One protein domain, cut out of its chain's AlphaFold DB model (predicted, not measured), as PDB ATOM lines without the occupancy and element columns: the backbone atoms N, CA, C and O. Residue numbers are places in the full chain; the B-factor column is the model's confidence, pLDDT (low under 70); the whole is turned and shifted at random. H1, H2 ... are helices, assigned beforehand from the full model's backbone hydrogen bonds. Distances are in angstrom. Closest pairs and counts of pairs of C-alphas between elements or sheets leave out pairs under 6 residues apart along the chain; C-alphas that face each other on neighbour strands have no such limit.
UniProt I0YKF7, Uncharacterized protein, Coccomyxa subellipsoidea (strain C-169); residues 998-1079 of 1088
ATOM      1  N   LYS A 998     -29.385 -13.985 -37.181       74.56
ATOM      2  CA  LYS A 998     -30.632 -14.740 -37.350       74.56
ATOM      3  C   LYS A 998     -30.378 -16.193 -37.772       74.56
ATOM      4  O   LYS A 998     -31.058 -17.091 -37.279       74.56
ATOM      5  N   ASP A 999     -29.404 -16.425 -38.644       76.19
ATOM      6  CA  ASP A 999     -29.032 -17.760 -39.119       76.19
ATOM      7  C   ASP A 999     -28.269 -18.517 -38.025       76.19
ATOM      8  O   ASP A 999     -28.588 -19.667 -37.733       76.19
ATOM      9  N   ALA A1000     -27.361 -17.824 -37.327       79.12
ATOM     10  CA  ALA A1000     -26.655 -18.330 -36.153       79.12
ATOM     11  C   ALA A1000     -27.617 -18.766 -35.033       79.12
ATOM     12  O   ALA A1000     -27.516 -19.884 -34.536       79.12
ATOM     13  N   LEU A1001     -28.603 -17.930 -34.684       79.75
ATOM     14  CA  LEU A1001     -29.658 -18.272 -33.723       79.75
ATOM     15  C   LEU A1001     -30.535 -19.436 -34.213       79.75
ATOM     16  O   LEU A1001     -30.973 -20.254 -33.408       79.75
ATOM     17  N   THR A1002     -30.768 -19.551 -35.524       83.12
ATOM     18  CA  THR A1002     -31.541 -20.661 -36.102       83.12
ATOM     19  C   THR A1002     -30.780 -21.991 -36.008       83.12
ATOM     20  O   THR A1002     -31.365 -22.995 -35.595       83.12
ATOM     21  N   GLU A1003     -29.480 -22.024 -36.328       81.56
ATOM     22  CA  GLU A1003     -28.654 -23.227 -36.131       81.56
ATOM     23  C   GLU A1003     -28.418 -23.532 -34.644       81.56
ATOM     24  O   GLU A1003     -28.421 -24.704 -34.276       81.56
ATOM     25  N   LEU A1004     -28.301 -22.529 -33.765       82.69
ATOM     26  CA  LEU A1004     -28.230 -22.757 -32.316       82.69
ATOM     27  C   LEU A1004     -29.513 -23.393 -31.765       82.69
ATOM     28  O   LEU A1004     -29.428 -24.398 -31.064       82.69
ATOM     29  N   ASN A1005     -30.696 -22.887 -32.130       88.81
ATOM     30  CA  ASN A1005     -31.975 -23.497 -31.735       88.81
ATOM     31  C   ASN A1005     -32.097 -24.935 -32.264       88.81
ATOM     32  O   ASN A1005     -32.591 -25.828 -31.579       88.81
ATOM     33  N   LYS A1006     -31.593 -25.198 -33.473       87.44
ATOM     34  CA  LYS A1006     -31.540 -26.544 -34.058       87.44
ATOM     35  C   LYS A1006     -30.569 -27.472 -33.315       87.44
ATOM     36  O   LYS A1006     -30.919 -28.629 -33.100       87.44
ATOM     37  N   LEU A1007     -29.403 -26.984 -32.888       81.19
ATOM     38  CA  LEU A1007     -28.450 -27.731 -32.053       81.19
ATOM     39  C   LEU A1007     -29.033 -28.029 -30.664       81.19
ATOM     40  O   LEU A1007     -28.976 -29.173 -30.219       81.19
ATOM     41  N   LEU A1008     -29.674 -27.049 -30.019       82.06
ATOM     42  CA  LEU A1008     -30.383 -27.236 -28.749       82.06
ATOM     43  C   LEU A1008     -31.459 -28.326 -28.852       82.06
ATOM     44  O   LEU A1008     -31.469 -29.271 -28.059       82.06
ATOM     45  N   ARG A1009     -32.303 -28.265 -29.888       88.06
ATOM     46  CA  ARG A1009     -33.329 -29.287 -30.154       88.06
ATOM     47  C   ARG A1009     -32.720 -30.665 -30.446       88.06
ATOM     48  O   ARG A1009     -33.285 -31.671 -30.028       88.06
ATOM     49  N   GLN A1010     -31.553 -30.738 -31.095       86.56
ATOM     50  CA  GLN A1010     -30.800 -31.992 -31.272       86.56
ATOM     51  C   GLN A1010     -30.248 -32.554 -29.952       86.56
ATOM     52  O   GLN A1010     -30.139 -33.770 -29.819       86.56
ATOM     53  N   THR A1011     -29.953 -31.704 -28.963       84.31
ATOM     54  CA  THR A1011     -29.602 -32.123 -27.592       84.31
ATOM     55  C   THR A1011     -30.813 -32.413 -26.692       84.31
ATOM     56  O   THR A1011     -30.637 -32.725 -25.519       84.31
ATOM     57  N   GLY A1012     -32.041 -32.334 -27.221       91.69
ATOM     58  CA  GLY A1012     -33.276 -32.587 -26.469       91.69
ATOM     59  C   GLY A1012     -33.798 -31.396 -25.655       91.69
ATOM     60  O   GLY A1012     -34.757 -31.559 -24.902       91.69
ATOM     61  N   ALA A1013     -33.215 -30.202 -25.803       90.25
ATOM     62  CA  ALA A1013     -33.753 -28.999 -25.180       90.25
ATOM     63  C   ALA A1013     -35.069 -28.583 -25.865       90.25
ATOM     64  O   ALA A1013     -35.154 -28.506 -27.092       90.25
ATOM     65  N   LEU A1014     -36.096 -28.325 -25.051       87.00
ATOM     66  CA  LEU A1014     -37.435 -27.928 -25.506       87.00
ATOM     67  C   LEU A1014     -37.581 -26.415 -25.723       87.00
ATOM     68  O   LEU A1014     -38.528 -25.992 -26.381       87.00
ATOM     69  N   GLN A1015     -36.665 -25.629 -25.159       91.94
ATOM     70  CA  GLN A1015     -36.657 -24.169 -25.198       91.94
ATOM     71  C   GLN A1015     -35.654 -23.669 -26.237       91.94
ATOM     72  O   GLN A1015     -34.568 -24.235 -26.396       91.94
ATOM     73  N   ASP A1016     -36.020 -22.602 -26.940       90.06
ATOM     74  CA  ASP A1016     -35.136 -21.931 -27.896       90.06
ATOM     75  C   ASP A1016     -34.129 -21.017 -27.156       90.06
ATOM     76  O   ASP A1016     -34.362 -20.605 -26.021       90.06
ATOM     77  N   VAL A1017     -33.000 -20.655 -27.787       83.62
ATOM     78  CA  VAL A1017     -31.955 -19.796 -27.180       83.62
ATOM     79  C   VAL A1017     -32.538 -18.495 -26.617       83.62
ATOM     80  O   VAL A1017     -32.118 -18.044 -25.555       83.62
ATOM     81  N   GLN A1018     -33.521 -17.913 -27.307       88.12
ATOM     82  CA  GLN A1018     -34.197 -16.673 -26.913       88.12
ATOM     83  C   GLN A1018     -35.010 -16.789 -25.612       88.12
ATOM     84  O   GLN A1018     -35.397 -15.771 -25.049       88.12
ATOM     85  N   GLU A1019     -35.284 -18.009 -25.146       86.19
ATOM     86  CA  GLU A1019     -35.980 -18.292 -23.886       86.19
ATOM     87  C   GLU A1019     -35.001 -18.656 -22.755       86.19
ATOM     88  O   GLU A1019     -35.358 -18.575 -21.581       86.19
ATOM     89  N   LEU A1020     -33.770 -19.050 -23.105       77.62
ATOM     90  CA  LEU A1020     -32.724 -19.504 -22.179       77.62
ATOM     91  C   LEU A1020     -31.689 -18.422 -21.837       77.62
ATOM     92  O   LEU A1020     -31.027 -18.517 -20.804       77.62
ATOM     93  N   VAL A1021     -31.513 -17.424 -22.704       76.44
ATOM     94  CA  VAL A1021     -30.477 -16.386 -22.589       76.44
ATOM     95  C   VAL A1021     -31.138 -14.999 -22.543       76.44
ATOM     96  O   VAL A1021     -32.028 -14.744 -23.357       76.44
ATOM     97  N   PRO A1022     -30.724 -14.089 -21.635       75.81
ATOM     98  CA  PRO A1022     -31.242 -12.720 -21.583       75.81
ATOM     99  C   PRO A1022     -31.124 -11.978 -22.925       75.81
ATOM    100  O   PRO A1022     -30.140 -12.132 -23.648       75.81
ATOM    101  N   GLU A1023     -32.125 -11.153 -23.254       67.12
ATOM    102  CA  GLU A1023     -32.211 -10.431 -24.538       67.12
ATOM    103  C   GLU A1023     -30.981  -9.532 -24.772       67.12
ATOM    104  O   GLU A1023     -30.474  -9.438 -25.884       67.12
ATOM    105  N   ASP A1024     -30.440  -8.952 -23.703       62.47
ATOM    106  CA  ASP A1024     -29.207  -8.166 -23.644       62.47
ATOM    107  C   ASP A1024     -27.940  -8.951 -24.050       62.47
ATOM    108  O   ASP A1024     -27.115  -8.424 -24.794       62.47
ATOM    109  N   LEU A1025     -27.828 -10.233 -23.686       59.94
ATOM    110  CA  LEU A1025     -26.743 -11.132 -24.126       59.94
ATOM    111  C   LEU A1025     -26.913 -11.628 -25.574       59.94
ATOM    112  O   LEU A1025     -25.953 -12.086 -26.192       59.94
ATOM    113  N   LEU A1026     -28.127 -11.540 -26.124       67.44
ATOM    114  CA  LEU A1026     -28.441 -11.893 -27.516       67.44
ATOM    115  C   LEU A1026     -28.338 -10.699 -28.474       67.44
ATOM    116  O   LEU A1026     -28.237 -10.888 -29.690       67.44
ATOM    117  N   LEU A1027     -28.361  -9.484 -27.924       56.06
ATOM    118  CA  LEU A1027     -28.100  -8.230 -28.626       56.06
ATOM    119  C   LEU A1027     -26.599  -7.947 -28.788       56.06
ATOM    120  O   LEU A1027     -26.242  -7.206 -29.707       56.06
ATOM    121  N   ASP A1028     -25.723  -8.565 -27.983       65.12
ATOM    122  CA  ASP A1028     -24.297  -8.633 -28.313       65.12
ATOM    123  C   ASP A1028     -24.122  -9.437 -29.608       65.12
ATOM    124  O   ASP A1028     -24.362 -10.647 -29.695       65.12
ATOM    125  N   ILE A1029     -23.716  -8.717 -30.651       58.38
ATOM    126  CA  ILE A1029     -23.708  -9.207 -32.024       58.38
ATOM    127  C   ILE A1029     -22.708 -10.370 -32.181       58.38
ATOM    128  O   ILE A1029     -22.896 -11.215 -33.058       58.38
ATOM    129  N   GLY A1030     -21.676 -10.448 -31.333       71.44
ATOM    130  CA  GLY A1030     -20.600 -11.431 -31.450       71.44
ATOM    131  C   GLY A1030     -20.929 -12.831 -30.924       71.44
ATOM    132  O   GLY A1030     -20.492 -13.816 -31.526       71.44
ATOM    133  N   LEU A1031     -21.684 -12.956 -29.827       74.75
ATOM    134  CA  LEU A1031     -21.751 -14.214 -29.069       74.75
ATOM    135  C   LEU A1031     -22.527 -15.342 -29.787       74.75
ATOM    136  O   LEU A1031     -21.937 -16.410 -29.990       74.75
ATOM    137  N   PRO A1032     -23.784 -15.158 -30.254       77.06
ATOM    138  CA  PRO A1032     -24.499 -16.216 -30.975       77.06
ATOM    139  C   PRO A1032     -23.784 -16.611 -32.273       77.06
ATOM    140  O   PRO A1032     -23.715 -17.789 -32.631       77.06
ATOM    141  N   LEU A1033     -23.203 -15.619 -32.955       78.88
ATOM    142  CA  LEU A1033     -22.451 -15.793 -34.191       78.88
ATOM    143  C   LEU A1033     -21.172 -16.615 -33.967       78.88
ATOM    144  O   LEU A1033     -20.911 -17.552 -34.718       78.88
ATOM    145  N   GLY A1034     -20.412 -16.321 -32.909       81.19
ATOM    146  CA  GLY A1034     -19.198 -17.053 -32.547       81.19
ATOM    147  C   GLY A1034     -19.455 -18.527 -32.227       81.19
ATOM    148  O   GLY A1034     -18.747 -19.395 -32.740       81.19
ATOM    149  N   ILE A1035     -20.499 -18.831 -31.446       81.12
ATOM    150  CA  ILE A1035     -20.847 -20.220 -31.095       81.12
ATOM    151  C   ILE A1035     -21.306 -20.991 -32.343       81.12
ATOM    152  O   ILE A1035     -20.867 -22.121 -32.567       81.12
ATOM    153  N   ALA A1036     -22.134 -20.380 -33.193       80.00
ATOM    154  CA  ALA A1036     -22.595 -21.012 -34.426       80.00
ATOM    155  C   ALA A1036     -21.448 -21.247 -35.432       80.00
ATOM    156  O   ALA A1036     -21.339 -22.339 -35.990       80.00
ATOM    157  N   LEU A1037     -20.523 -20.291 -35.594       81.12
ATOM    158  CA  LEU A1037     -19.315 -20.467 -36.414       81.12
ATOM    159  C   LEU A1037     -18.389 -21.563 -35.863       81.12
ATOM    160  O   LEU A1037     -17.821 -22.327 -36.643       81.12
ATOM    161  N   ALA A1038     -18.253 -21.690 -34.539       82.25
ATOM    162  CA  ALA A1038     -17.497 -22.778 -33.917       82.25
ATOM    163  C   ALA A1038     -18.156 -24.150 -34.158       82.25
ATOM    164  O   ALA A1038     -17.466 -25.124 -34.472       82.25
ATOM    165  N   ALA A1039     -19.489 -24.224 -34.082       81.56
ATOM    166  CA  ALA A1039     -20.247 -25.433 -34.398       81.56
ATOM    167  C   ALA A1039     -20.121 -25.822 -35.883       81.56
ATOM    168  O   ALA A1039     -19.866 -26.988 -36.185       81.56
ATOM    169  N   GLU A1040     -20.214 -24.863 -36.809       83.12
ATOM    170  CA  GLU A1040     -19.947 -25.090 -38.236       83.12
ATOM    171  C   GLU A1040     -18.497 -25.533 -38.487       83.12
ATOM    172  O   GLU A1040     -18.265 -26.486 -39.229       83.12
ATOM    173  N   ARG A1041     -17.507 -24.934 -37.809       81.94
ATOM    174  CA  ARG A1041     -16.096 -25.344 -37.934       81.94
ATOM    175  C   ARG A1041     -15.877 -26.786 -37.463       81.94
ATOM    176  O   ARG A1041     -15.091 -27.506 -38.075       81.94
ATOM    177  N   LYS A1042     -16.607 -27.240 -36.435       85.44
ATOM    178  CA  LYS A1042     -16.575 -28.630 -35.942       85.44
ATOM    179  C   LYS A1042     -17.200 -29.640 -36.919       85.44
ATOM    180  O   LYS A1042     -16.824 -30.808 -36.879       85.44
ATOM    181  N   LYS A1043     -18.100 -29.214 -37.819       84.69
ATOM    182  CA  LYS A1043     -18.659 -30.069 -38.890       84.69
ATOM    183  C   LYS A1043     -17.631 -30.380 -40.001       84.69
ATOM    184  O   LYS A1043     -17.862 -31.290 -40.794       84.69
ATOM    185  N   GLY A1044     -16.494 -29.676 -40.064       87.12
ATOM    186  CA  GLY A1044     -15.440 -29.923 -41.059       87.12
ATOM    187  C   GLY A1044     -15.952 -29.775 -42.496       87.12
ATOM    188  O   GLY A1044     -16.802 -28.927 -42.759       87.12
ATOM    189  N   ASP A1045     -15.513 -30.651 -43.410       83.31
ATOM    190  CA  ASP A1045     -15.991 -30.698 -44.807       83.31
ATOM    191  C   ASP A1045     -17.517 -30.920 -44.954       83.31
ATOM    192  O   ASP A1045     -18.047 -30.779 -46.056       83.31
ATOM    193  N   GLN A1046     -18.240 -31.252 -43.874       80.94
ATOM    194  CA  GLN A1046     -19.706 -31.361 -43.871       80.94
ATOM    195  C   GLN A1046     -20.421 -30.011 -43.674       80.94
ATOM    196  O   GLN A1046     -21.639 -29.944 -43.838       80.94
ATOM    197  N   SER A1047     -19.703 -28.935 -43.322       79.88
ATOM    198  CA  SER A1047     -20.268 -27.582 -43.283       79.88
ATOM    199  C   SER A1047     -20.371 -26.994 -44.690       79.88
ATOM    200  O   SER A1047     -19.380 -26.924 -45.420       79.88
ATOM    201  N   GLU A1048     -21.540 -26.455 -45.043       72.69
ATOM    202  CA  GLU A1048     -21.732 -25.692 -46.288       72.69
ATOM    203  C   GLU A1048     -20.817 -24.440 -46.341       72.69
ATOM    204  O   GLU A1048     -20.454 -23.967 -47.420       72.69
ATOM    205  N   PHE A1049     -20.345 -23.964 -45.180       76.12
ATOM    206  CA  PHE A1049     -19.451 -22.813 -45.019       76.12
ATOM    207  C   PHE A1049     -17.962 -23.191 -44.933       76.12
ATOM    208  O   PHE A1049     -17.104 -22.304 -44.894       76.12
ATOM    209  N   TRP A1050     -17.613 -24.485 -44.952       80.62
ATOM    210  CA  TRP A1050     -16.239 -24.965 -44.732       80.62
ATOM    211  C   TRP A1050     -15.198 -24.334 -45.660       80.62
ATOM    212  O   TRP A1050     -14.081 -24.019 -45.247       80.62
ATOM    213  N   SER A1051     -15.588 -24.084 -46.914       70.06
ATOM    214  CA  SER A1051     -14.756 -23.419 -47.922       70.06
ATOM    215  C   SER A1051     -14.207 -22.059 -47.472       70.06
ATOM    216  O   SER A1051     -13.097 -21.709 -47.876       70.06
ATOM    217  N   HIS A1052     -14.953 -21.343 -46.622       69.75
ATOM    218  CA  HIS A1052     -14.588 -20.062 -46.016       69.75
ATOM    219  C   HIS A1052     -13.995 -20.253 -44.610       69.75
ATOM    220  O   HIS A1052     -12.973 -19.649 -44.293       69.75
ATOM    221  N   LEU A1053     -14.562 -21.143 -43.784       74.69
ATOM    222  CA  LEU A1053     -14.081 -21.404 -42.415       74.69
ATOM    223  C   LEU A1053     -12.639 -21.937 -42.361       74.69
ATOM    224  O   LEU A1053     -11.914 -21.659 -41.407       74.69
ATOM    225  N   ARG A1054     -12.197 -22.660 -43.395       77.75
ATOM    226  CA  ARG A1054     -10.803 -23.118 -43.541       77.75
ATOM    227  C   ARG A1054      -9.816 -22.021 -43.970       77.75
ATOM    228  O   ARG A1054      -8.615 -22.257 -43.935       77.75
ATOM    229  N   LEU A1055     -10.310 -20.866 -44.429       72.19
ATOM    230  CA  LEU A1055      -9.494 -19.689 -44.765       72.19
ATOM    231  C   LEU A1055      -9.327 -18.749 -43.562       72.19
ATOM    232  O   LEU A1055      -8.424 -17.917 -43.562       72.19
ATOM    233  N   LEU A1056     -10.175 -18.887 -42.538       70.38
ATOM    234  CA  LEU A1056      -9.961 -18.237 -41.249       70.38
ATOM    235  C   LEU A1056      -8.774 -18.904 -40.533       70.38
ATOM    236  O   LEU A1056      -8.673 -20.137 -40.561       70.38
ATOM    237  N   PRO A1057      -7.895 -18.140 -39.860       68.75
ATOM    238  CA  PRO A1057      -6.761 -18.707 -39.137       68.75
ATOM    239  C   PRO A1057      -7.216 -19.743 -38.095       68.75
ATOM    240  O   PRO A1057      -8.350 -19.718 -37.600       68.75
ATOM    241  N   ALA A1058      -6.348 -20.715 -37.804       67.88
ATOM    242  CA  ALA A1058      -6.628 -21.754 -36.813       67.88
ATOM    243  C   ALA A1058      -6.797 -21.147 -35.410       67.88
ATOM    244  O   ALA A1058      -7.742 -21.487 -34.703       67.88
ATOM    245  N   GLU A1059      -5.941 -20.180 -35.072       67.81
ATOM    246  CA  GLU A1059      -6.002 -19.395 -33.840       67.81
ATOM    247  C   GLU A1059      -6.683 -18.035 -34.061       67.81
ATOM    248  O   GLU A1059      -6.377 -17.354 -35.053       67.81
ATOM    249  N   PRO A1060      -7.536 -17.575 -33.125       67.81
ATOM    250  CA  PRO A1060      -7.977 -16.187 -33.077       67.81
ATOM    251  C   PRO A1060      -6.774 -15.238 -33.018       67.81
ATOM    252  O   PRO A1060      -5.891 -15.388 -32.180       67.81
ATOM    253  N   GLN A1061      -6.750 -14.229 -33.890       68.94
ATOM    254  CA  GLN A1061      -5.698 -13.198 -33.910       68.94
ATOM    255  C   GLN A1061      -6.012 -12.021 -32.965       68.94
ATOM    256  O   GLN A1061      -5.436 -10.945 -33.088       68.94
ATOM    257  N   ALA A1062      -6.972 -12.204 -32.058       72.38
ATOM    258  CA  ALA A1062      -7.370 -11.191 -31.094       72.38
ATOM    259  C   ALA A1062      -6.340 -11.111 -29.948       72.38
ATOM    260  O   ALA A1062      -5.969 -12.164 -29.426       72.38
ATOM    261  N   PRO A1063      -5.903  -9.911 -29.511       63.16
ATOM    262  CA  PRO A1063      -4.872  -9.778 -28.478       63.16
ATOM    263  C   PRO A1063      -5.202 -10.513 -27.171       63.16
ATOM    264  O   PRO A1063      -4.343 -11.184 -26.612       63.16
ATOM    265  N   TRP A1064      -6.465 -10.496 -26.736       70.19
ATOM    266  CA  TRP A1064      -6.920 -11.169 -25.510       70.19
ATOM    267  C   TRP A1064      -6.888 -12.713 -25.565       70.19
ATOM    268  O   TRP A1064      -7.141 -13.362 -24.556       70.19
ATOM    269  N   TYR A1065      -6.580 -13.314 -26.722       66.81
ATOM    270  CA  TYR A1065      -6.320 -14.755 -26.874       66.81
ATOM    271  C   TYR A1065      -4.824 -15.116 -26.855       66.81
ATOM    272  O   TYR A1065      -4.481 -16.294 -26.966       66.81
ATOM    273  N   LYS A1066      -3.940 -14.121 -26.757       81.81
ATOM    274  CA  LYS A1066      -2.481 -14.277 -26.732       81.81
ATOM    275  C   LYS A1066      -1.953 -14.258 -25.298       81.81
ATOM    276  O   LYS A1066      -2.626 -13.727 -24.416       81.81
ATOM    277  N   THR A1067      -0.791 -14.864 -25.041       84.31
ATOM    278  CA  THR A1067      -0.213 -14.854 -23.680       84.31
ATOM    279  C   THR A1067       0.188 -13.427 -23.272       84.31
ATOM    280  O   THR A1067       0.401 -12.594 -24.156       84.31
ATOM    281  N   PRO A1068       0.334 -13.107 -21.972       81.19
ATOM    282  CA  PRO A1068       0.772 -11.777 -21.537       81.19
ATOM    283  C   PRO A1068       2.096 -11.326 -22.180       81.19
ATOM    284  O   PRO A1068       2.270 -10.153 -22.505       81.19
ATOM    285  N   GLU A1069       3.014 -12.258 -22.443       82.69
ATOM    286  CA  GLU A1069       4.286 -11.998 -23.125       82.69
ATOM    287  C   GLU A1069       4.089 -11.689 -24.617       82.69
ATOM    288  O   GLU A1069       4.714 -10.771 -25.151       82.69
ATOM    289  N   GLU A1070       3.201 -12.419 -25.301       78.75
ATOM    290  CA  GLU A1070       2.828 -12.133 -26.691       78.75
ATOM    291  C   GLU A1070       2.080 -10.796 -26.816       78.75
ATOM    292  O   GLU A1070       2.328 -10.044 -27.759       78.75
ATOM    293  N   GLN A1071       1.197 -10.479 -25.864       75.88
ATOM    294  CA  GLN A1071       0.497  -9.197 -25.775       75.88
ATOM    295  C   GLN A1071       1.490  -8.050 -25.580       75.88
ATOM    296  O   GLN A1071       1.467  -7.099 -26.361       75.88
ATOM    297  N   SER A1072       2.421  -8.175 -24.625       72.50
ATOM    298  CA  SER A1072       3.508  -7.205 -24.434       72.50
ATOM    299  C   SER A1072       4.307  -7.023 -25.724       72.50
ATOM    300  O   SER A1072       4.448  -5.902 -26.198       72.50
ATOM    301  N   ALA A1073       4.731  -8.113 -26.372       76.44
ATOM    302  CA  ALA A1073       5.498  -8.046 -27.614       76.44
ATOM    303  C   ALA A1073       4.719  -7.443 -28.804       76.44
ATOM    304  O   ALA A1073       5.336  -6.945 -29.751       76.44
ATOM    305  N   ILE A1074       3.382  -7.493 -28.796       74.38
ATOM    306  CA  ILE A1074       2.524  -6.788 -29.762       74.38
ATOM    307  C   ILE A1074       2.474  -5.291 -29.425       74.38
ATOM    308  O   ILE A1074       2.674  -4.473 -30.323       74.38
ATOM    309  N   CYS A1075       2.279  -4.927 -28.157       68.00
ATOM    310  CA  CYS A1075       2.306  -3.538 -27.690       68.00
ATOM    311  C   CYS A1075       3.659  -2.860 -27.967       68.00
ATOM    312  O   CYS A1075       3.694  -1.767 -28.532       68.00
ATOM    313  N   ASP A1076       4.771  -3.542 -27.684       74.25
ATOM    314  CA  ASP A1076       6.132  -3.063 -27.949       74.25
ATOM    315  C   ASP A1076       6.376  -2.827 -29.451       74.25
ATOM    316  O   ASP A1076       6.987  -1.831 -29.847       74.25
ATOM    317  N   LYS A1077       5.844  -3.703 -30.318       72.62
ATOM    318  CA  LYS A1077       5.920  -3.556 -31.785       72.62
ATOM    319  C   LYS A1077       5.043  -2.439 -32.347       72.62
ATOM    320  O   LYS A1077       5.349  -1.934 -33.426       72.62
ATOM    321  N   LEU A1078       3.957  -2.076 -31.665       66.12
ATOM    322  CA  LEU A1078       3.063  -0.992 -32.089       66.12
ATOM    323  C   LEU A1078       3.610   0.402 -31.742       66.12
ATOM    324  O   LEU A1078       3.133   1.391 -32.297       66.12
ATOM    325  N   GLY A1079       4.653   0.473 -30.910       43.72
ATOM    326  CA  GLY A1079       5.313   1.714 -30.522       43.72
ATOM    327  C   GLY A1079       4.574   2.438 -29.398       43.72
ATOM    328  O   GLY A1079       3.347   2.480 -29.348       43.72
TER     329      GLY A1079
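This is residues 998 to 1079 of the 1088 residues of an uncharacterized protein of Coccomyxa subellipsoidea (strain C-169) (UniProt I0YKF7). Two helices of 13 residues, H1 and H4, meet at a steep angle, with short H2 and H3 in the loop between; beyond short H5, a long link leads away to H6. The 82 printed residues hold six named helices, H1 to H6, and no named strand: all helix. The whole is loose, radius of gyration of the C-alphas 16.5 A, spanning 51 by 33 by 19 A.

H1, residues 998 to 1010, touches H2, residues 1017 to 1020; closest C-alphas Asn 1005 and Val 1017, 5.9 A. H3, residues 1023 to 1027, touches no helix. H4, residues 1030 to 1042, touches residues 1000 to 1004 alone of H1, at a steep tilt of 58 degrees; closest C-alphas Ala 1000 and Ala 1036, 5.2 A. Every O i to N i+4 pair is within hydrogen-bond range in H1, H3 and H4.

H5 is residues 1050 to 1053; H6, residues 1068 to 1078, ends at C-alpha (3.063, -0.992, -32.089). C-alpha 998 is at (-30.632, -14.740, -37.350).

The printed part has no cut. The H5 to H6 link is long. Residues 1023 to 1029 are under pLDDT 70.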